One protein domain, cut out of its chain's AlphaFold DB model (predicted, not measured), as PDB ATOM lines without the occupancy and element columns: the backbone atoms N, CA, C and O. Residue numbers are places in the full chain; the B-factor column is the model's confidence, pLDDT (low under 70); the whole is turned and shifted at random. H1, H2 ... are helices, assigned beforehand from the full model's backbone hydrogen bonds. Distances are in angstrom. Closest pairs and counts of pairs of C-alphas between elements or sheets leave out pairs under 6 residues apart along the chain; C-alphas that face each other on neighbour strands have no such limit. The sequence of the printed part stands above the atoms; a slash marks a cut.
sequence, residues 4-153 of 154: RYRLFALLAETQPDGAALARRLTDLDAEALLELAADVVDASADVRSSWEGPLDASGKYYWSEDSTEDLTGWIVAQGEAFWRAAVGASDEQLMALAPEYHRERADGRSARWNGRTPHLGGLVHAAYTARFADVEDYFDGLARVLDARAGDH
ATOM      1  N   ARG A   4     -33.170 -17.247  56.007       69.75
ATOM      2  CA  ARG A   4     -32.293 -18.357  55.572       69.75
ATOM      3  C   ARG A   4     -32.076 -19.491  56.591       69.75
ATOM      4  O   ARG A   4     -31.666 -20.587  56.212       69.75
ATOM      5  N   TYR A   5     -32.361 -19.283  57.880       76.12
ATOM      6  CA  TYR A   5     -32.214 -20.345  58.889       76.12
ATOM      7  C   TYR A   5     -33.241 -21.475  58.721       76.12
ATOM      8  O   TYR A   5     -32.966 -22.599  59.139       76.12
ATOM      9  N   ARG A   6     -34.407 -21.213  58.111       87.44
ATOM     10  CA  ARG A   6     -35.420 -22.254  57.858       87.44
ATOM     11  C   ARG A   6     -34.963 -23.234  56.783       87.44
ATOM     12  O   ARG A   6     -35.052 -24.441  57.001       87.44
ATOM     13  N   LEU A   7     -34.406 -22.723  55.684       95.12
ATOM     14  CA  LEU A   7     -33.802 -23.540  54.633       95.12
ATOM     15  C   LEU A   7     -32.725 -24.472  55.198       95.12
ATOM     16  O   LEU A   7     -32.784 -25.683  54.998       95.12
ATOM     17  N   PHE A   8     -31.759 -23.936  55.943       96.06
ATOM     18  CA  PHE A   8     -30.659 -24.759  56.446       96.06
ATOM     19  C   PHE A   8     -31.072 -25.747  57.539       96.06
ATOM     20  O   PHE A   8     -30.522 -26.847  57.578       96.06
ATOM     21  N   ALA A   9     -32.059 -25.409  58.377       94.81
ATOM     22  CA  ALA A   9     -32.646 -26.368  59.313       94.81
ATOM     23  C   ALA A   9     -33.305 -27.537  58.565       94.81
ATOM     24  O   ALA A   9     -33.027 -28.695  58.871       94.81
ATOM     25  N   LEU A  10     -34.089 -27.247  57.520       95.75
ATOM     26  CA  LEU A  10     -34.703 -28.267  56.669       95.75
ATOM     27  C   LEU A  10     -33.655 -29.176  56.006       95.75
ATOM     28  O   LEU A  10     -33.817 -30.398  55.993       95.75
ATOM     29  N   LEU A  11     -32.569 -28.607  55.473       96.81
ATOM     30  CA  LEU A  11     -31.476 -29.394  54.890       96.81
ATOM     31  C   LEU A  11     -30.799 -30.281  55.942       96.81
ATOM     32  O   LEU A  11     -30.565 -31.456  55.677       96.81
ATOM     33  N   ALA A  12     -30.535 -29.759  57.141       96.06
ATOM     34  CA  ALA A  12     -29.924 -30.528  58.225       96.06
ATOM     35  C   ALA A  12     -30.814 -31.687  58.713       96.06
ATOM     36  O   ALA A  12     -30.302 -32.754  59.039       96.06
ATOM     37  N   GLU A  13     -32.134 -31.496  58.738       96.06
ATOM     38  CA  GLU A  13     -33.102 -32.531  59.126       96.06
ATOM     39  C   GLU A  13     -33.237 -33.651  58.087       96.06
ATOM     40  O   GLU A  13     -33.622 -34.771  58.425       96.06
ATOM     41  N   THR A  14     -32.964 -33.349  56.817       96.81
ATOM     42  CA  THR A  14     -33.272 -34.246  55.695       96.81
ATOM     43  C   THR A  14     -32.035 -34.879  55.074       96.81
ATOM     44  O   THR A  14     -32.142 -35.957  54.491       96.81
ATOM     45  N   GLN A  15     -30.849 -34.285  55.231       95.69
ATOM     46  CA  GLN A  15     -29.597 -34.907  54.808       95.69
ATOM     47  C   GLN A  15     -29.317 -36.203  55.591       95.69
ATOM     48  O   GLN A  15     -29.543 -36.265  56.800       95.69
ATOM     49  N   PRO A  16     -28.780 -37.250  54.936       95.88
ATOM     50  CA  PRO A  16     -28.401 -37.322  53.521       95.88
ATOM     51  C   PRO A  16     -29.531 -37.809  52.581       95.88
ATOM     52  O   PRO A  16     -29.262 -38.132  51.425       95.88
ATOM     53  N   ASP A  17     -30.784 -37.925  53.031       96.62
ATOM     54  CA  ASP A  17     -31.897 -38.484  52.248       96.62
ATOM     55  C   ASP A  17     -32.645 -37.409  51.433       96.62
ATOM     56  O   ASP A  17     -33.582 -36.761  51.902       96.62
ATOM     57  N   GLY A  18     -32.295 -37.274  50.150       94.25
ATOM     58  CA  GLY A  18     -33.004 -36.377  49.230       94.25
ATOM     59  C   GLY A  18     -34.499 -36.705  49.073       94.25
ATOM     60  O   GLY A  18     -35.304 -35.810  48.816       94.25
ATOM     61  N   ALA A  19     -34.910 -37.960  49.289       94.81
ATOM     62  CA  ALA A  19     -36.323 -38.323  49.288       94.81
ATOM     63  C   ALA A  19     -37.033 -37.869  50.576       94.81
ATOM     64  O   ALA A  19     -38.226 -37.568  50.528       94.81
ATOM     65  N   ALA A  20     -36.330 -37.782  51.712       96.62
ATOM     66  CA  ALA A  20     -36.865 -37.168  52.928       96.62
ATOM     67  C   ALA A  20     -37.111 -35.675  52.726       96.62
ATOM     68  O   ALA A  20     -38.179 -35.196  53.103       96.62
ATOM     69  N   LEU A  21     -36.186 -34.973  52.059       97.38
ATOM     70  CA  LEU A  21     -36.388 -33.577  51.671       97.38
ATOM     71  C   LEU A  21     -37.641 -33.425  50.806       97.38
ATOM     72  O   LEU A  21     -38.521 -32.640  51.145       97.38
ATOM     73  N   ALA A  22     -37.764 -34.223  49.742       96.00
ATOM     74  CA  ALA A  22     -38.928 -34.177  48.858       96.00
ATOM     75  C   ALA A  22     -40.250 -34.404  49.616       96.00
ATOM     76  O   ALA A  22     -41.191 -33.633  49.446       96.00
ATOM     77  N   ARG A  23     -40.314 -35.407  50.507       96.12
ATOM     78  CA  ARG A  23     -41.491 -35.639  51.365       96.12
ATOM     79  C   ARG A  23     -41.777 -34.443  52.269       96.12
ATOM     80  O   ARG A  23     -42.922 -34.022  52.383       96.12
ATOM     81  N   ARG A  24     -40.746 -33.853  52.873       96.94
ATOM     82  CA  ARG A  24     -40.929 -32.717  53.775       96.94
ATOM     83  C   ARG A  24     -41.483 -31.488  53.055       96.94
ATOM     84  O   ARG A  24     -42.344 -30.814  53.610       96.94
ATOM     85  N   LEU A  25     -41.056 -31.244  51.815       96.94
ATOM     86  CA  LEU A  25     -41.622 -30.191  50.965       96.94
ATOM     87  C   LEU A  25     -43.102 -30.439  50.656       96.94
ATOM     88  O   LEU A  25     -43.883 -29.494  50.625       96.94
ATOM     89  N   THR A  26     -43.510 -31.700  50.479       95.12
ATOM     90  CA  THR A  26     -44.919 -32.026  50.214       95.12
ATOM     91  C   THR A  26     -45.841 -31.773  51.399       95.12
ATOM     92  O   THR A  26     -47.046 -31.753  51.186       95.12
ATOM     93  N   ASP A  27     -45.321 -31.549  52.609       94.94
ATOM     94  CA  ASP A  27     -46.126 -31.217  53.793       94.94
ATOM     95  C   ASP A  27     -46.332 -29.703  53.976       94.94
ATOM     96  O   ASP A  27     -47.161 -29.294  54.789       94.94
ATOM     97  N   LEU A  28     -45.579 -28.873  53.249       96.12
ATOM     98  CA  LEU A  28     -45.654 -27.418  53.354       96.12
ATOM     99  C   LEU A  28     -46.895 -26.867  52.634       96.12
ATOM    100  O   LEU A  28     -47.415 -27.461  51.681       96.12
ATOM    101  N   ASP A  29     -47.389 -25.731  53.117       96.25
ATOM    102  CA  ASP A  29     -48.403 -24.949  52.415       96.25
ATOM    103  C   ASP A  29     -47.775 -24.065  51.322       96.25
ATOM    104  O   ASP A  29     -46.554 -24.029  51.144       96.25
ATOM    105  N   ALA A  30     -48.627 -23.404  50.535       95.81
ATOM    106  CA  ALA A  30     -48.198 -22.591  49.400       95.81
ATOM    107  C   ALA A  30     -47.278 -21.438  49.837       95.81
ATOM    108  O   ALA A  30     -46.226 -21.240  49.239       95.81
ATOM    109  N   GLU A  31     -47.642 -20.732  50.910       94.81
ATOM    110  CA  GLU A  31     -46.866 -19.613  51.451       94.81
ATOM    111  C   GLU A  31     -45.486 -20.078  51.929       94.81
ATOM    112  O   GLU A  31     -44.471 -19.515  51.529       94.81
ATOM    113  N   ALA A  32     -45.415 -21.166  52.701       95.38
ATOM    114  CA  ALA A  32     -44.153 -21.713  53.182       95.38
ATOM    115  C   ALA A  32     -43.242 -22.204  52.047       95.38
ATOM    116  O   ALA A  32     -42.022 -22.102  52.167       95.38
ATOM    117  N   LEU A  33     -43.803 -22.729  50.951       96.69
ATOM    118  CA  LEU A  33     -43.023 -23.096  49.765       96.69
ATOM    119  C   LEU A  33     -42.470 -21.867  49.040       96.69
ATOM    120  O   LEU A  33     -41.308 -21.890  48.644       96.69
ATOM    121  N   LEU A  34     -43.258 -20.799  48.890       96.12
ATOM    122  CA  LEU A  34     -42.795 -19.553  48.271       96.12
ATOM    123  C   LEU A  34     -41.734 -18.849  49.133       96.12
ATOM    124  O   LEU A  34     -40.709 -18.419  48.614       96.12
ATOM    125  N   GLU A  35     -41.920 -18.814  50.452       95.31
ATOM    126  CA  GLU A  35     -40.918 -18.319  51.406       95.31
ATOM    127  C   GLU A  35     -39.622 -19.139  51.350       95.31
ATOM    128  O   GLU A  35     -38.524 -18.583  51.354       95.31
ATOM    129  N   LEU A  36     -39.729 -20.467  51.245       95.94
ATOM    130  CA  LEU A  36     -38.564 -21.336  51.100       95.94
ATOM    131  C   LEU A  36     -37.866 -21.143  49.748       95.94
ATOM    132  O   LEU A  36     -36.639 -21.182  49.683       95.94
ATOM    133  N   ALA A  37     -38.622 -20.930  48.671       95.62
ATOM    134  CA  ALA A  37     -38.067 -20.586  47.366       95.62
ATOM    135  C   ALA A  37     -37.309 -19.253  47.420       95.62
ATOM    136  O   ALA A  37     -36.186 -19.174  46.923       95.62
ATOM    137  N   ALA A  38     -37.874 -18.242  48.086       94.88
ATOM    138  CA  ALA A  38     -37.202 -16.970  48.321       94.88
ATOM    139  C   ALA A  38     -35.922 -17.152  49.154       94.88
ATOM    140  O   ALA A  38     -34.887 -16.592  48.807       94.88
ATOM    141  N   ASP A  39     -35.936 -18.010  50.182       95.44
ATOM    142  CA  ASP A  39     -34.730 -18.344  50.951       95.44
ATOM    143  C   ASP A  39     -33.632 -18.984  50.088       95.44
ATOM    144  O   ASP A  39     -32.452 -18.708  50.309       95.44
ATOM    145  N   VAL A  40     -33.996 -19.828  49.113       95.44
ATOM    146  CA  VAL A  40     -33.040 -20.420  48.162       95.44
ATOM    147  C   VAL A  40     -32.433 -19.338  47.269       95.44
ATOM    148  O   VAL A  40     -31.210 -19.296  47.139       95.44
ATOM    149  N   VAL A  41     -33.256 -18.449  46.701       93.31
ATOM    150  CA  VAL A  41     -32.792 -17.327  45.863       93.31
ATOM    151  C   VAL A  41     -31.845 -16.424  46.652       93.31
ATOM    152  O   VAL A  41     -30.719 -16.174  46.220       93.31
ATOM    153  N   ASP A  42     -32.258 -16.009  47.848       92.88
ATOM    154  CA  ASP A  42     -31.476 -15.138  48.719       92.88
ATOM    155  C   ASP A  42     -30.157 -15.790  49.161       92.88
ATOM    156  O   ASP A  42     -29.135 -15.114  49.263       92.88
ATOM    157  N   ALA A  43     -30.159 -17.093  49.462       94.12
ATOM    158  CA  ALA A  43     -28.948 -17.812  49.852       94.12
ATOM    159  C   ALA A  43     -27.972 -17.981  48.678       94.12
ATOM    160  O   ALA A  43     -26.760 -17.885  48.888       94.12
ATOM    161  N   SER A  44     -28.474 -18.203  47.461       93.38
ATOM    162  CA  SER A  44     -27.647 -18.246  46.250       93.38
ATOM    163  C   SER A  44     -27.027 -16.879  45.954       93.38
ATOM    164  O   SER A  44     -25.820 -16.797  45.730       93.38
ATOM    165  N   ALA A  45     -27.819 -15.805  46.050       91.38
ATOM    166  CA  ALA A  45     -27.358 -14.435  45.826       91.38
ATOM    167  C   ALA A  45     -26.274 -13.993  46.829       91.38
ATOM    168  O   ALA A  45     -25.349 -13.279  46.446       91.38
ATOM    169  N   ASP A  46     -26.334 -14.467  48.081       92.06
ATOM    170  CA  ASP A  46     -25.281 -14.239  49.084       92.06
ATOM    171  C   ASP A  46     -23.927 -14.869  48.693       92.06
ATOM    172  O   ASP A  46     -22.875 -14.395  49.126       92.06
ATOM    173  N   VAL A  47     -23.933 -15.948  47.901       92.00
ATOM    174  CA  VAL A  47     -22.701 -16.548  47.364       92.00
ATOM    175  C   VAL A  47     -22.226 -15.748  46.157       92.00
ATOM    176  O   VAL A  47     -21.078 -15.292  46.117       92.00
ATOM    177  N   ARG A  48     -23.103 -15.590  45.163       91.19
ATOM    178  CA  ARG A  48     -22.855 -14.769  43.982       91.19
ATOM    179  C   ARG A  48     -24.165 -14.453  43.264       91.19
ATOM    180  O   ARG A  48     -25.007 -15.330  43.103       91.19
ATOM    181  N   SER A  49     -24.302 -13.225  42.766       84.69
ATOM    182  CA  SER A  49     -25.380 -12.875  41.835       84.69
ATOM    183  C   SER A  49     -25.266 -13.712  40.556       84.69
ATOM    184  O   SER A  49     -24.183 -13.801  39.976       84.69
ATOM    185  N   SER A  50     -26.374 -14.296  40.087       72.94
ATOM    186  CA  SER A  50     -26.405 -15.076  38.838       72.94
ATOM    187  C   SER A  50     -25.934 -14.256  37.629       72.94
ATOM    188  O   SER A  50     -25.273 -14.788  36.741       72.94
ATOM    189  N   TRP A  51     -26.179 -12.943  37.645       70.88
ATOM    190  CA  TRP A  51     -25.788 -11.991  36.598       70.88
ATOM    191  C   TRP A  51     -24.311 -11.567  36.649       70.88
ATOM    192  O   TRP A  51     -23.813 -10.956  35.705       70.88
ATOM    193  N   GLU A  52     -23.610 -11.872  37.744       70.69
ATOM    194  CA  GLU A  52     -22.220 -11.476  37.999       70.69
ATOM    195  C   GLU A  52     -21.344 -12.711  38.247       70.69
ATOM    196  O   GLU A  52     -20.611 -12.786  39.237       70.69
ATOM    197  N   GLY A  53     -21.440 -13.710  37.364       64.31
ATOM    198  CA  GLY A  53     -20.635 -14.933  37.446       64.31
ATOM    199  C   GLY A  53     -19.130 -14.661  37.634       64.31
ATOM    200  O   GLY A  53     -18.640 -13.584  37.285       64.31
ATOM    201  N   PRO A  54     -18.360 -15.617  38.183       70.25
ATOM    202  CA  PRO A  54     -16.946 -15.401  38.460       70.25
ATOM    203  C   PRO A  54     -16.154 -15.147  37.178       70.25
ATOM    204  O   PRO A  54     -16.405 -15.756  36.131       70.25
ATOM    205  N   LEU A  55     -15.174 -14.255  37.278       72.88
ATOM    206  CA  LEU A  55     -14.262 -13.920  36.199       72.88
ATOM    207  C   LEU A  55     -13.028 -14.830  36.236       72.88
ATOM    208  O   LEU A  55     -12.504 -15.179  37.293       72.88
ATOM    209  N   ASP A  56     -12.528 -15.190  35.060       72.12
ATOM    210  CA  ASP A  56     -11.219 -15.808  34.911       72.12
ATOM    211  C   ASP A  56     -10.086 -14.778  35.102       72.12
ATOM    212  O   ASP A  56     -10.303 -13.568  35.208       72.12
ATOM    213  N   ALA A  57      -8.834 -15.246  35.085       70.31
ATOM    214  CA  ALA A  57      -7.658 -14.381  35.231       70.31
ATOM    215  C   ALA A  57      -7.511 -13.312  34.122       70.31
ATOM    216  O   ALA A  57      -6.682 -12.410  34.246       70.31
ATOM    217  N   SER A  58      -8.285 -13.408  33.034       71.94
ATOM    218  CA  SER A  58      -8.337 -12.430  31.943       71.94
ATOM    219  C   SER A  58      -9.479 -11.414  32.082       71.94
ATOM    220  O   SER A  58      -9.603 -10.523  31.240       71.94
ATOM    221  N   GLY A  59     -10.296 -11.523  33.134       66.44
ATOM    222  CA  GLY A  59     -11.449 -10.658  33.376       66.44
ATOM    223  C   GLY A  59     -12.672 -11.013  32.528       66.44
ATOM    224  O   GLY A  59     -13.549 -10.170  32.352       66.44
ATOM    225  N   LYS A  60     -12.734 -12.228  31.966       67.25
ATOM    226  CA  LYS A  60     -13.918 -12.738  31.257       67.25
ATOM    227  C   LYS A  60     -14.723 -13.648  32.165       67.25
ATOM    228  O   LYS A  60     -14.142 -14.379  32.953       67.25
ATOM    229  N   TYR A  61     -16.043 -13.659  31.997       67.19
ATOM    230  CA  TYR A  61     -16.903 -14.619  32.683       67.19
ATOM    231  C   TYR A  61     -16.440 -16.050  32.414       67.19
ATOM    232  O   TYR A  61     -16.418 -16.504  31.268       67.19
ATOM    233  N   TYR A  62     -16.062 -16.740  33.485       69.50
ATOM    234  CA  TYR A  62     -15.705 -18.151  33.456       69.50
ATOM    235  C   TYR A  62     -16.956 -19.028  33.302       69.50
ATOM    236  O   TYR A  62     -16.906 -20.084  32.669       69.50
ATOM    237  N   TRP A  63     -18.095 -18.556  33.819       74.94
ATOM    238  CA  TRP A  63     -19.390 -19.227  33.750       74.94
ATOM    239  C   TRP A  63     -20.474 -18.361  33.126       74.94
ATOM    240  O   TRP A  63     -20.480 -17.143  33.283       74.94
ATOM    241  N   SER A  64     -21.413 -19.016  32.434       82.25
ATOM    242  CA  SER A  64     -22.685 -18.389  32.078       82.25
ATOM    243  C   SER A  64     -23.497 -18.065  33.334       82.25
ATOM    244  O   SER A  64     -23.225 -18.594  34.415       82.25
ATOM    245  N   GLU A  65     -24.526 -17.239  33.168       82.62
ATOM    246  CA  GLU A  65     -25.551 -17.004  34.185       82.62
ATOM    247  C   GLU A  65     -26.117 -18.332  34.713       82.62
ATOM    248  O   GLU A  65     -25.958 -18.629  35.895       82.62
ATOM    249  N   ASP A  66     -26.612 -19.195  33.817       83.00
ATOM    250  CA  ASP A  66     -27.144 -20.520  34.172       83.00
ATOM    251  C   ASP A  66     -26.143 -21.367  34.969       83.00
ATOM    252  O   ASP A  66     -26.501 -22.041  35.927       83.00
ATOM    253  N   SER A  67     -24.860 -21.332  34.589       85.81
ATOM    254  CA  SER A  67     -23.819 -22.113  35.269       85.81
ATOM    255  C   SER A  67     -23.508 -21.556  36.662       85.81
ATOM    256  O   SER A  67     -23.126 -22.310  37.559       85.81
ATOM    257  N   THR A  68     -23.671 -20.245  36.846       88.19
ATOM    258  CA  THR A  68     -23.507 -19.563  38.134       88.19
ATOM    259  C   THR A  68     -24.691 -19.856  39.053       88.19
ATOM    260  O   THR A  68     -24.487 -20.187  40.223       88.19
ATOM    261  N   GLU A  69     -25.917 -19.804  38.532       88.50
ATOM    262  CA  GLU A  69     -27.129 -20.194  39.264       88.50
ATOM    263  C   GLU A  69     -27.041 -21.656  39.725       88.50
ATOM    264  O   GLU A  69     -27.187 -21.956  40.911       88.50
ATOM    265  N   ASP A  70     -26.690 -22.556  38.807       90.19
ATOM    266  CA  ASP A  70     -26.520 -23.979  39.084       90.19
ATOM    267  C   ASP A  70     -25.492 -24.236  40.202       90.19
ATOM    268  O   ASP A  70     -25.726 -25.047  41.107       90.19
ATOM    269  N   LEU A  71     -24.337 -23.560  40.153       91.62
ATOM    270  CA  LEU A  71     -23.310 -23.737  41.173       91.62
ATOM    271  C   LEU A  71     -23.753 -23.176  42.522       91.62
ATOM    272  O   LEU A  71     -23.583 -23.847  43.538       91.62
ATOM    273  N   THR A  72     -24.273 -21.950  42.559       93.75
ATOM    274  CA  THR A  72     -24.692 -21.321  43.821       93.75
ATOM    275  C   THR A  72     -25.804 -22.132  44.484       93.75
ATOM    276  O   THR A  72     -25.710 -22.428  45.677       93.75
ATOM    277  N   GLY A  73     -26.759 -22.647  43.704       94.38
ATOM    278  CA  GLY A  73     -27.760 -23.604  44.173       94.38
ATOM    279  C   GLY A  73     -27.147 -24.907  44.703       94.38
ATOM    280  O   GLY A  73     -27.540 -25.384  45.773       94.38
ATOM    281  N   TRP A  74     -26.146 -25.470  44.012       95.94
ATOM    282  CA  TRP A  74     -25.418 -26.657  44.484       95.94
ATOM    283  C   TRP A  74     -24.681 -26.406  45.809       95.94
ATOM    284  O   TRP A  74     -24.745 -27.257  46.699       95.94
ATOM    285  N   ILE A  75     -24.038 -25.241  45.970       95.88
ATOM    286  CA  ILE A  75     -23.354 -24.806  47.202       95.88
ATOM    287  C   ILE A  75     -24.351 -24.722  48.362       95.88
ATOM    288  O   ILE A  75     -24.106 -25.294  49.426       95.88
ATOM    289  N   VAL A  76     -25.486 -24.043  48.162       96.50
ATOM    290  CA  VAL A  76     -26.542 -23.903  49.178       96.50
ATOM    291  C   VAL A  76     -27.051 -25.278  49.621       96.50
ATOM    292  O   VAL A  76     -27.170 -25.549  50.818       96.50
ATOM    293  N   ALA A  77     -27.264 -26.191  48.674       96.81
ATOM    294  CA  ALA A  77     -27.743 -27.543  48.938       96.81
ATOM    295  C   ALA A  77     -26.745 -28.444  49.694       96.81
ATOM    296  O   ALA A  77     -27.146 -29.488  50.221       96.81
ATOM    297  N   GLN A  78     -25.469 -28.056  49.811       95.69
ATOM    298  CA  GLN A  78     -24.509 -28.745  50.685       95.69
ATOM    299  C   GLN A  78     -24.754 -28.460  52.178       95.69
ATOM    300  O   GLN A  78     -24.244 -29.199  53.026       95.69
ATOM    301  N   GLY A  79     -25.541 -27.433  52.513       95.50
ATOM    302  CA  GLY A  79     -25.896 -27.046  53.879       95.50
ATOM    303  C   GLY A  79     -25.103 -25.849  54.418       95.50
ATOM    304  O   GLY A  79     -24.138 -25.379  53.812       95.50
ATOM    305  N   GLU A  80     -25.498 -25.370  55.602       95.62
ATOM    306  CA  GLU A  80     -25.105 -24.052  56.131       95.62
ATOM    307  C   GLU A  80     -23.594 -23.833  56.212       95.62
ATOM    308  O   GLU A  80     -23.095 -22.793  55.797       95.62
ATOM    309  N   ALA A  81     -22.849 -24.804  56.744       94.19
ATOM    310  CA  ALA A  81     -21.408 -24.653  56.928       94.19
ATOM    311  C   ALA A  81     -20.661 -24.499  55.591       94.19
ATOM    312  O   ALA A  81     -19.670 -23.777  55.523       94.19
ATOM    313  N   PHE A  82     -21.139 -25.171  54.541       94.94
ATOM    314  CA  PHE A  82     -20.546 -25.093  53.209       94.94
ATOM    315  C   PHE A  82     -20.912 -23.769  52.535       94.94
ATOM    316  O   PHE A  82     -20.038 -23.071  52.031       94.94
ATOM    317  N   TRP A  83     -22.185 -23.378  52.628       95.69
ATOM    318  CA  TRP A  83     -22.667 -22.082  52.161       95.69
ATOM    319  C   TRP A  83     -21.923 -20.909  52.817       95.69
ATOM    320  O   TRP A  83     -21.366 -20.076  52.111       95.69
ATOM    321  N   ARG A  84     -21.803 -20.880  54.153       95.00
ATOM    322  CA  ARG A  84     -21.088 -19.813  54.881       95.00
ATOM    323  C   ARG A  84     -19.629 -19.663  54.448       95.00
ATOM    324  O   ARG A  84     -19.106 -18.558  54.504       95.00
ATOM    325  N   ALA A  85     -18.971 -20.754  54.056       93.88
ATOM    326  CA  ALA A  85     -17.594 -20.712  53.570       93.88
ATOM    327  C   ALA A  85     -17.478 -20.128  52.149       93.88
ATOM    328  O   ALA A  85     -16.406 -19.657  51.777       93.88
ATOM    329  N   ALA A  86     -18.561 -20.165  51.369       94.25
ATOM    330  CA  ALA A  86     -18.623 -19.629  50.013       94.25
ATOM    331  C   ALA A  86     -19.107 -18.168  49.958       94.25
ATOM    332  O   ALA A  86     -18.803 -17.462  49.000       94.25
ATOM    333  N   VAL A  87     -19.833 -17.694  50.977       93.81
ATOM    334  CA  VAL A  87     -20.248 -16.285  51.076       93.81
ATOM    335  C   VAL A  87     -19.017 -15.379  51.133       93.81
ATOM    336  O   VAL A  87     -18.172 -15.506  52.021       93.81
ATOM    337  N   GLY A  88     -18.920 -14.453  50.177       90.06
ATOM    338  CA  GLY A  88     -17.775 -13.547  50.037       90.06
ATOM    339  C   GLY A  88     -16.496 -14.205  49.503       90.06
ATOM    340  O   GLY A  88     -15.435 -13.581  49.552       90.06
ATOM    341  N   ALA A  89     -16.572 -15.443  49.003       91.69
ATOM    342  CA  ALA A  89     -15.444 -16.107  48.363       91.69
ATOM    343  C   ALA A  89     -15.027 -15.382  47.070       91.69
ATOM    344  O   ALA A  89     -15.862 -14.868  46.315       91.69
ATOM    345  N   SER A  90     -13.720 -15.361  46.805       89.94
ATOM    346  CA  SER A  90     -13.173 -14.826  45.561       89.94
ATOM    347  C   SER A  90     -13.565 -15.688  44.361       89.94
ATOM    348  O   SER A  90     -13.899 -16.867  44.498       89.94
ATOM    349  N   ASP A  91     -13.461 -15.121  43.162       86.31
ATOM    350  CA  ASP A  91     -13.740 -15.847  41.920       86.31
ATOM    351  C   ASP A  91     -12.856 -17.099  41.793       86.31
ATOM    352  O   ASP A  91     -13.346 -18.167  41.445       86.31
ATOM    353  N   GLU A  92     -11.580 -17.014  42.185       87.38
ATOM    354  CA  GLU A  92     -10.664 -18.163  42.225       87.38
ATOM    355  C   GLU A  92     -11.152 -19.269  43.171       87.38
ATOM    356  O   GLU A  92     -11.123 -20.449  42.818       87.38
ATOM    357  N   GLN A  93     -11.641 -18.898  44.356       91.19
ATOM    358  CA  GLN A  93     -12.170 -19.853  45.329       91.19
ATOM    359  C   GLN A  93     -13.454 -20.520  44.825       91.19
ATOM    360  O   GLN A  93     -13.607 -21.729  44.994       91.19
ATOM    361  N   LEU A  94     -14.347 -19.771  44.171       89.62
ATOM    362  CA  LEU A  94     -15.554 -20.331  43.560       89.62
ATOM    363  C   LEU A  94     -15.203 -21.258  42.390       89.62
ATOM    364  O   LEU A  94     -15.681 -22.389  42.344       89.62
ATOM    365  N   MET A  95     -14.305 -20.842  41.489       86.50
ATOM    366  CA  MET A  95     -13.827 -21.676  40.379       86.50
ATOM    367  C   MET A  95     -13.149 -22.964  40.863       86.50
ATOM    368  O   MET A  95     -13.256 -23.999  40.205       86.50
ATOM    369  N   ALA A  96     -12.496 -22.951  42.028       89.94
ATOM    370  CA  ALA A  96     -11.907 -24.156  42.610       89.94
ATOM    371  C   ALA A  96     -12.952 -25.227  42.986       89.94
ATOM    372  O   ALA A  96     -12.595 -26.400  43.107       89.94
ATOM    373  N   LEU A  97     -14.235 -24.859  43.116       90.88
ATOM    374  CA  LEU A  97     -15.344 -25.790  43.360       90.88
ATOM    375  C   LEU A  97     -15.867 -26.453  42.072       90.88
ATOM    376  O   LEU A  97     -16.498 -27.510  42.148       90.88
ATOM    377  N   ALA A  98     -15.568 -25.897  40.888       85.38
ATOM    378  CA  ALA A  98     -16.024 -26.423  39.595       85.38
ATOM    379  C   ALA A  98     -15.766 -27.926  39.421       85.38
ATOM    380  O   ALA A  98     -16.679 -28.650  39.017       85.38
ATOM    381  N   PRO A  99     -14.550 -28.442  39.708       89.62
ATOM    382  CA  PRO A  99     -14.249 -29.846  39.467       89.62
ATOM    383  C   PRO A  99     -15.084 -30.789  40.335       89.62
ATOM    384  O   PRO A  99     -15.411 -31.887  39.888       89.62
ATOM    385  N   GLU A 100     -15.421 -30.387  41.563       91.62
ATOM    386  CA  GLU A 100     -16.282 -31.172  42.449       91.62
ATOM    387  C   GLU A 100     -17.728 -31.159  41.952       91.62
ATOM    388  O   GLU A 100     -18.297 -32.228  41.723       91.62
ATOM    389  N   TYR A 101     -18.270 -29.971  41.675       92.19
ATOM    390  CA  TYR A 101     -19.610 -29.800  41.116       92.19
ATOM    391  C   TYR A 101     -19.805 -30.599  39.813       92.19
ATOM    392  O   TYR A 101     -20.746 -31.388  39.679       92.19
ATOM    393  N   HIS A 102     -18.881 -30.468  38.856       90.56
ATOM    394  CA  HIS A 102     -18.957 -31.183  37.581       90.56
ATOM    395  C   HIS A 102     -18.815 -32.698  37.743       90.56
ATOM    396  O   HIS A 102     -19.527 -33.448  37.073       90.56
ATOM    397  N   ARG A 103     -17.936 -33.163  38.644       92.38
ATOM    398  CA  ARG A 103     -17.798 -34.595  38.946       92.38
ATOM    399  C   ARG A 103     -19.093 -35.156  39.512       92.38
ATOM    400  O   ARG A 103     -19.529 -36.217  39.077       92.38
ATOM    401  N   GLU A 104     -19.731 -34.444  40.432       93.75
ATOM    402  CA  GLU A 104     -21.015 -34.871  40.974       93.75
ATOM    403  C   GLU A 104     -22.102 -34.923  39.890       93.75
ATOM    404  O   GLU A 104     -22.865 -35.892  39.829       93.75
ATOM    405  N   ARG A 105     -22.173 -33.931  38.990       88.31
ATOM    406  CA  ARG A 105     -23.139 -33.981  37.878       88.31
ATOM    407  C   ARG A 105     -22.883 -35.143  36.932       88.31
ATOM    408  O   ARG A 105     -23.854 -35.782  36.525       88.31
ATOM    409  N   ALA A 106     -21.625 -35.438  36.620       90.62
ATOM    410  CA  ALA A 106     -21.262 -36.558  35.760       90.62
ATOM    411  C   ALA A 106     -21.599 -37.913  36.405       90.62
ATOM    412  O   ALA A 106     -22.247 -38.749  35.779       90.62
ATOM    413  N   ASP A 107     -21.226 -38.101  37.672       92.25
ATOM    414  CA  ASP A 107     -21.297 -39.405  38.339       92.25
ATOM    415  C   ASP A 107     -22.613 -39.640  39.096       92.25
ATOM    416  O   ASP A 107     -22.924 -40.773  39.459       92.25
ATOM    417  N   GLY A 108     -23.364 -38.578  39.397       90.06
ATOM    418  CA  GLY A 108     -24.572 -38.633  40.224       90.06
ATOM    419  C   GLY A 108     -24.311 -38.976  41.694       90.06
ATOM    420  O   GLY A 108     -25.215 -39.477  42.361       90.06
ATOM    421  N   ARG A 109     -23.088 -38.747  42.191       90.25
ATOM    422  CA  ARG A 109     -22.649 -39.123  43.545       90.25
ATOM    423  C   ARG A 109     -22.164 -37.912  44.329       90.25
ATOM    424  O   ARG A 109     -21.061 -37.427  44.092       90.25
ATOM    425  N   SER A 110     -22.979 -37.473  45.273       91.38
ATOM    426  CA  SER A 110     -22.657 -36.455  46.260       91.38
ATOM    427  C   SER A 110     -21.943 -37.079  47.455       91.38
ATOM    428  O   SER A 110     -22.239 -38.203  47.861       91.38
ATOM    429  N   ALA A 111     -21.023 -36.328  48.056       88.19
ATOM    430  CA  ALA A 111     -20.412 -36.707  49.327       88.19
ATOM    431  C   ALA A 111     -21.357 -36.503  50.529       88.19
ATOM    432  O   ALA A 111     -21.115 -37.073  51.593       88.19
ATOM    433  N   ARG A 112     -22.410 -35.684  50.378       91.50
ATOM    434  CA  ARG A 112     -23.334 -35.294  51.461       91.50
ATOM    435  C   ARG A 112     -24.744 -35.851  51.311       91.50
ATOM    436  O   ARG A 112     -25.503 -35.840  52.275       91.50
ATOM    437  N   TRP A 113     -25.084 -36.345  50.127       95.81
ATOM    438  CA  TRP A 113     -26.395 -36.904  49.823       95.81
ATOM    439  C   TRP A 113     -26.284 -38.366  49.384       95.81
ATOM    440  O   TRP A 113     -25.321 -38.769  48.734       95.81
ATOM    441  N   ASN A 114     -27.308 -39.162  49.697       93.69
ATOM    442  CA  ASN A 114     -27.476 -40.529  49.212       93.69
ATOM    443  C   ASN A 114     -27.887 -40.506  47.729       93.69
ATOM    444  O   ASN A 114     -29.047 -40.726  47.387       93.69
ATOM    445  N   GLY A 115     -26.935 -40.194  46.851       91.81
ATOM    446  CA  GLY A 115     -27.171 -39.965  45.426       91.81
ATOM    447  C   GLY A 115     -26.690 -38.580  45.020       91.81
ATOM    448  O   GLY A 115     -25.622 -38.154  45.444       91.81
ATOM    449  N   ARG A 116     -27.456 -37.874  44.190       93.38
ATOM    450  CA  ARG A 116     -27.107 -36.526  43.723       93.38
ATOM    451  C   ARG A 116     -27.612 -35.458  44.696       93.38
ATOM    452  O   ARG A 116     -28.667 -35.634  45.304       93.38
ATOM    453  N   THR A 117     -26.896 -34.340  44.788       96.38
ATOM    454  CA  THR A 117     -27.371 -33.129  45.462       96.38
ATOM    455  C   THR A 117     -28.696 -32.678  44.836       96.38
ATOM    456  O   THR A 117     -28.789 -32.565  43.608       96.38
ATOM    457  N   PRO A 118     -29.737 -32.433  45.642       94.88
ATOM    458  CA  PRO A 118     -31.027 -32.002  45.129       94.88
ATOM    459  C   PRO A 118     -30.963 -30.605  44.494       94.88
ATOM    460  O   PRO A 118     -30.367 -29.688  45.054       94.88
ATOM    461  N   HIS A 119     -31.632 -30.421  43.351       94.38
ATOM    462  CA  HIS A 119     -31.813 -29.101  42.738       94.38
ATOM    463  C   HIS A 119     -32.940 -28.349  43.462       94.38
ATOM    464  O   HIS A 119     -34.113 -28.514  43.121       94.38
ATOM    465  N   LEU A 120     -32.591 -27.577  44.499       94.94
ATOM    466  CA  LEU A 120     -33.546 -27.028  45.474       94.94
ATOM    467  C   LEU A 120     -34.667 -26.204  44.838       94.94
ATOM    468  O   LEU A 120     -35.830 -26.517  45.075       94.94
ATOM    469  N   GLY A 121     -34.343 -25.221  43.991       92.94
ATOM    470  CA  GLY A 121     -35.359 -24.387  43.333       92.94
ATOM    471  C   GLY A 121     -36.339 -25.219  42.500       92.94
ATOM    472  O   GLY A 121     -37.551 -25.054  42.594       92.94
ATOM    473  N   GLY A 122     -35.820 -26.210  41.772       94.25
ATOM    474  CA  GLY A 122     -36.646 -27.145  40.997       94.25
ATOM    475  C   GLY A 122     -37.512 -28.057  41.870       94.25
ATOM    476  O   GLY A 122     -38.649 -28.346  41.513       94.25
ATOM    477  N   LEU A 123     -37.003 -28.491  43.025       96.00
ATOM    478  CA  LEU A 123     -37.737 -29.322  43.982       96.00
ATOM    479  C   LEU A 123     -38.874 -28.558  44.661       96.00
ATOM    480  O   LEU A 123     -39.974 -29.093  44.780       96.00
ATOM    481  N   VAL A 124     -38.621 -27.315  45.072       96.94
ATOM    482  CA  VAL A 124     -39.641 -26.440  45.662       96.94
ATOM    483  C   VAL A 124     -40.703 -26.087  44.619       96.94
ATOM    484  O   VAL A 124     -41.891 -26.264  44.887       96.94
ATOM    485  N   HIS A 125     -40.294 -25.711  43.403       96.31
ATOM    486  CA  HIS A 125     -41.210 -25.449  42.291       96.31
ATOM    487  C   HIS A 125     -42.078 -26.671  41.953       96.31
ATOM    488  O   HIS A 125     -43.294 -26.547  41.794       96.31
ATOM    489  N   ALA A 126     -41.489 -27.870  41.897       96.19
ATOM    490  CA  ALA A 126     -42.231 -29.106  41.660       96.19
ATOM    491  C   ALA A 126     -43.226 -29.416  42.791       96.19
ATOM    492  O   ALA A 126     -44.363 -29.798  42.518       96.19
ATOM    493  N   ALA A 127     -42.830 -29.230  44.055       96.94
ATOM    494  CA  ALA A 127     -43.720 -29.428  45.199       96.94
ATOM    495  C   ALA A 127     -44.899 -28.441  45.188       96.94
ATOM    496  O   ALA A 127     -46.031 -28.838  45.469       96.94
ATOM    497  N   TYR A 128     -44.643 -27.183  44.816       97.44
ATOM    498  CA  TYR A 128     -45.672 -26.157  44.698       97.44
ATOM    499  C   TYR A 128     -46.645 -26.470  43.560       97.44
ATOM    500  O   TYR A 128     -47.847 -26.606  43.782       97.44
ATOM    501  N   THR A 129     -46.138 -26.651  42.340       95.50
ATOM    502  CA  THR A 129     -46.974 -26.849  41.141       95.50
ATOM    503  C   THR A 129     -47.784 -28.137  41.182       95.50
ATOM    504  O   THR A 129     -48.906 -28.161  40.686       95.50
ATOM    505  N   ALA A 130     -47.290 -29.183  41.851       95.44
ATOM    506  CA  ALA A 130     -48.049 -30.416  42.052       95.44
ATOM    507  C   ALA A 130     -49.354 -30.220  42.847       95.44
ATOM    508  O   ALA A 130     -50.240 -31.071  42.775       95.44
ATOM    509  N   ARG A 131     -49.471 -29.138  43.631       95.25
ATOM    510  CA  ARG A 131     -50.591 -28.910  44.560       95.25
ATOM    511  C   ARG A 131     -51.333 -27.593  44.352       95.25
ATOM    512  O   ARG A 131     -52.503 -27.508  44.713       95.25
ATOM    513  N   PHE A 132     -50.653 -26.575  43.839       95.38
ATOM    514  CA  PHE A 132     -51.109 -25.188  43.895       95.38
ATOM    515  C   PHE A 132     -51.050 -24.470  42.543       95.38
ATOM    516  O   PHE A 132     -51.264 -23.264  42.503       95.38
ATOM    517  N   ALA A 133     -50.808 -25.187  41.438       86.94
ATOM    518  CA  ALA A 133     -50.735 -24.586  40.103       86.94
ATOM    519  C   ALA A 133     -52.001 -23.798  39.706       86.94
ATOM    520  O   ALA A 133     -51.901 -22.825  38.969       86.94
ATOM    521  N   ASP A 134     -53.175 -24.181  40.222       86.25
ATOM    522  CA  ASP A 134     -54.442 -23.484  39.959       86.25
ATOM    523  C   ASP A 134     -54.739 -22.336  40.946       86.25
ATOM    524  O   ASP A 134     -55.741 -21.636  40.794       86.25
ATOM    525  N   VAL A 135     -53.923 -22.165  41.995       82.12
ATOM    526  CA  VAL A 135     -54.129 -21.139  43.034       82.12
ATOM    527  C   VAL A 135     -53.495 -19.821  42.612       82.12
ATOM    528  O   VAL A 135     -54.151 -18.783  42.610       82.12
ATOM    529  N   GLU A 136     -52.214 -19.876  42.272       87.75
ATOM    530  CA  GLU A 136     -51.406 -18.727  41.887       87.75
ATOM    531  C   GLU A 136     -50.188 -19.221  41.103       87.75
ATOM    532  O   GLU A 136     -49.620 -20.266  41.443       87.75
ATOM    533  N   ASP A 137     -49.783 -18.460  40.082       93.19
ATOM    534  CA  ASP A 137     -48.539 -18.717  39.367       93.19
ATOM    535  C   ASP A 137     -47.348 -18.646  40.331       93.19
ATOM    536  O   ASP A 137     -47.187 -17.698  41.102       93.19
ATOM    537  N   TYR A 138     -46.513 -19.681  40.290       94.12
ATOM    538  CA  TYR A 138     -45.387 -19.824  41.204       94.12
ATOM    539  C   TYR A 138     -44.413 -18.642  41.129       94.12
ATOM    540  O   TYR A 138     -43.935 -18.180  42.166       94.12
ATOM    541  N   PHE A 139     -44.108 -18.158  39.924       94.06
ATOM    542  CA  PHE A 139     -43.136 -17.087  39.739       94.06
ATOM    543  C   PHE A 139     -43.712 -15.737  40.156       94.06
ATOM    544  O   PHE A 139     -42.996 -14.966  40.794       94.06
ATOM    545  N   ASP A 140     -44.996 -15.483  39.899       94.88
ATOM    546  CA  ASP A 140     -45.674 -14.275  40.390       94.88
ATOM    547  C   ASP A 140     -45.733 -14.245  41.929       94.88
ATOM    548  O   ASP A 140     -45.457 -13.214  42.553       94.88
ATOM    549  N   GLY A 141     -46.053 -15.383  42.559       95.62
ATOM    550  CA  GLY A 141     -46.061 -15.521  44.016       95.62
ATOM    551  C   GLY A 141     -44.670 -15.340  44.631       95.62
ATOM    552  O   GLY A 141     -44.509 -14.604  45.607       95.62
ATOM    553  N   LEU A 142     -43.648 -15.956  44.030       95.75
ATOM    554  CA  LEU A 142     -42.255 -15.832  44.461       95.75
ATOM    555  C   LEU A 142     -41.748 -14.391  44.318       95.75
ATOM    556  O   LEU A 142     -41.144 -13.865  45.252       95.75
ATOM    557  N   ALA A 143     -42.024 -13.740  43.185       94.50
ATOM    558  CA  ALA A 143     -41.644 -12.351  42.950       94.50
ATOM    559  C   ALA A 143     -42.228 -11.427  44.025       94.50
ATOM    560  O   ALA A 143     -41.509 -10.604  44.581       94.50
ATOM    561  N   ARG A 144     -43.495 -11.629  44.410       94.88
ATOM    562  CA  ARG A 144     -44.130 -10.848  45.481       94.88
ATOM    563  C   ARG A 144     -43.434 -11.011  46.831       94.88
ATOM    564  O   ARG A 144     -43.289 -10.028  47.555       94.88
ATOM    565  N   VAL A 145     -43.029 -12.232  47.182       94.75
ATOM    566  CA  VAL A 145     -42.298 -12.500  48.432       94.75
ATOM    567  C   VAL A 145     -40.935 -11.804  48.412       94.75
ATOM    568  O   VAL A 145     -40.566 -11.148  49.387       94.75
ATOM    569  N   LEU A 146     -40.209 -11.892  47.296       92.25
ATOM    570  CA  LEU A 146     -38.914 -11.226  47.121       92.25
ATOM    571  C   LEU A 146     -39.042  -9.694  47.184       92.25
ATOM    572  O   LEU A 146     -38.278  -9.046  47.901       92.25
ATOM    573  N   ASP A 147     -40.042  -9.118  46.514       92.94
ATOM    574  CA  ASP A 147     -40.310  -7.675  46.529       92.94
ATOM    575  C   ASP A 147     -40.649  -7.171  47.940       92.94
ATOM    576  O   ASP A 147     -40.154  -6.126  48.367       92.94
ATOM    577  N   ALA A 148     -41.456  -7.926  48.695       90.44
ATOM    578  CA  ALA A 148     -41.783  -7.592  50.080       90.44
ATOM    579  C   ALA A 148     -40.528  -7.563  50.971       90.44
ATOM    580  O   ALA A 148     -40.331  -6.613  51.728       90.44
ATOM    581  N   ARG A 149     -39.632  -8.550  50.821       87.62
ATOM    582  CA  ARG A 149     -38.355  -8.608  51.556       87.62
ATOM    583  C   ARG A 149     -37.422  -7.448  51.204       87.62
ATOM    584  O   ARG A 149     -36.748  -6.921  52.086       87.62
ATOM    585  N   ALA A 150     -37.380  -7.038  49.938       82.06
ATOM    586  CA  ALA A 150     -36.590  -5.887  49.509       82.06
ATOM    587  C   ALA A 150     -37.140  -4.565  50.079       82.06
ATOM    588  O   ALA A 150     -36.362  -3.682  50.449       82.06
ATOM    589  N   GLY A 151     -38.468  -4.441  50.190       69.81
ATOM    590  CA  GLY A 151     -39.150  -3.275  50.760       69.81
ATOM    591  C   GLY A 151     -38.934  -3.082  52.266       69.81
ATOM    592  O   GLY A 151     -38.875  -1.943  52.719       69.81
ATOM    593  N   ASP A 152     -38.738  -4.162  53.028       59.28
ATOM    594  CA  ASP A 152     -38.458  -4.115  54.475       59.28
ATOM    595  C   ASP A 152     -37.033  -3.623  54.819       59.28
ATOM    596  O   ASP A 152     -36.702  -3.396  55.989       59.28
ATOM    597  N   HIS A 153     -36.175  -3.450  53.808       46.66
ATOM    598  CA  HIS A 153     -34.799  -2.960  53.937       46.66
ATOM    599  C   HIS A 153     -34.582  -1.531  53.396       46.66
ATOM    600  O   HIS A 153     -33.437  -1.069  53.381       46.66
TER     601      HIS A 153
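This is residues 4 to 153 of the 154 residues of an uncharacterized protein of Nannocystis exedens (UniProt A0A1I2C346). The long helix H3 runs through the middle of this domain with H8 side by side with it; H1 and H2, joined as a V, reach H3 with H1 and H8 with H2, while H9 slants across H3 and away. Near the last residues of H3, H4 crosses it and folds back into H5, and the short H6 and then H7 lie farther out round H4, so two groups of helices share H3. The printed part has 150 residues with nine named helices, H1 to H9 in order, and no named strand; the class is all helix, with mostly crossed packing. The whole is compact, with a radius of gyration of the C-alphas of 15.6 A and spans of 48 by 37 by 24 A.

Start at H1, residues 5 to 14, and pass to H2, residues 18 to 26; they touch at a steep tilt of 54 degrees, opposite ways, the closest C-alphas being those of Thr 14 and Leu 21 at 5.1 A. Go on to the hub H3, residues 30 to 47, which touches five other helices. It touches H1 with residues 36 to 40 alone, about perpendicular at 79 degrees, the closest C-alphas being those of Leu 7 and Leu 36 at 6.3 A. Next find H4, residues 65 to 77, which H3 touches with residues 40 to 47 alone; the closest C-alphas are those of Ser 44 and Thr 72 at 4.9 A, and the lines are only just about perpendicular at 72 degrees. H4 and H5, residues 80 to 86, form a helical hairpin at a steep tilt of 39 degrees, the closest C-alphas being those of Val 76 and Trp 83 at 5.2 A. H6, residues 91 to 95, is near H4, with 5 pairs of C-alphas within 10 A. H7, residues 98 to 107, only just touches H4, with 3 pairs of C-alphas within 8 A, the closest those of Leu 71 and Tyr 101 at 7.1 A. Look then at H8, residues 120 to 132: it touches H3 at a shallow tilt of 15 degrees, opposite ways, the closest C-alphas being those of Ala 37 and Gly 121 at 6.2 A. With residues 123 to 127 alone H8 also touches H2, the closest C-alphas being those of Thr 26 and Ala 127 at 5.8 A. Last, H9, residues 138 to 151, touches residues 34 to 38 of H3 at a steep tilt of 62 degrees, the same way, the closest C-alphas being those of Leu 34 and Leu 142 at 5.4 A. H7 and H9 are apart, for instance. Every O i to N i+4 pair is within hydrogen-bond range in H1, H2, H4, H5, H6, H7 and H9; H3 has 13 of 14 and H8 has 8 of 9.

Find C-alpha 5 at (-32.214, -20.345, 58.889), where H1 begins. H3 runs 26.3 A from C-alpha 30 at (-48.198, -22.591, 49.400) to C-alpha 47. H4 is 18.3 A long, H8 17.7 A, and H9 20.1 A, ending at C-alpha 151 at (-39.150, -3.275, 50.760). H1 spans 14.3 A, H7 14.1 A, H2 12.7 A, H5 10.0 A and H6 6.0 A.

The C-alphas farthest apart are those of Ser 58 and Asp 134, at 48.1 A. The printed part has no cut. The links H3 to H4, of 17 residues, and H7 to H8, of 12, are long. The mean pLDDT of the printed part is 89.9; under 70 are residues 4, 53, 59 to 62 and 151 to 153.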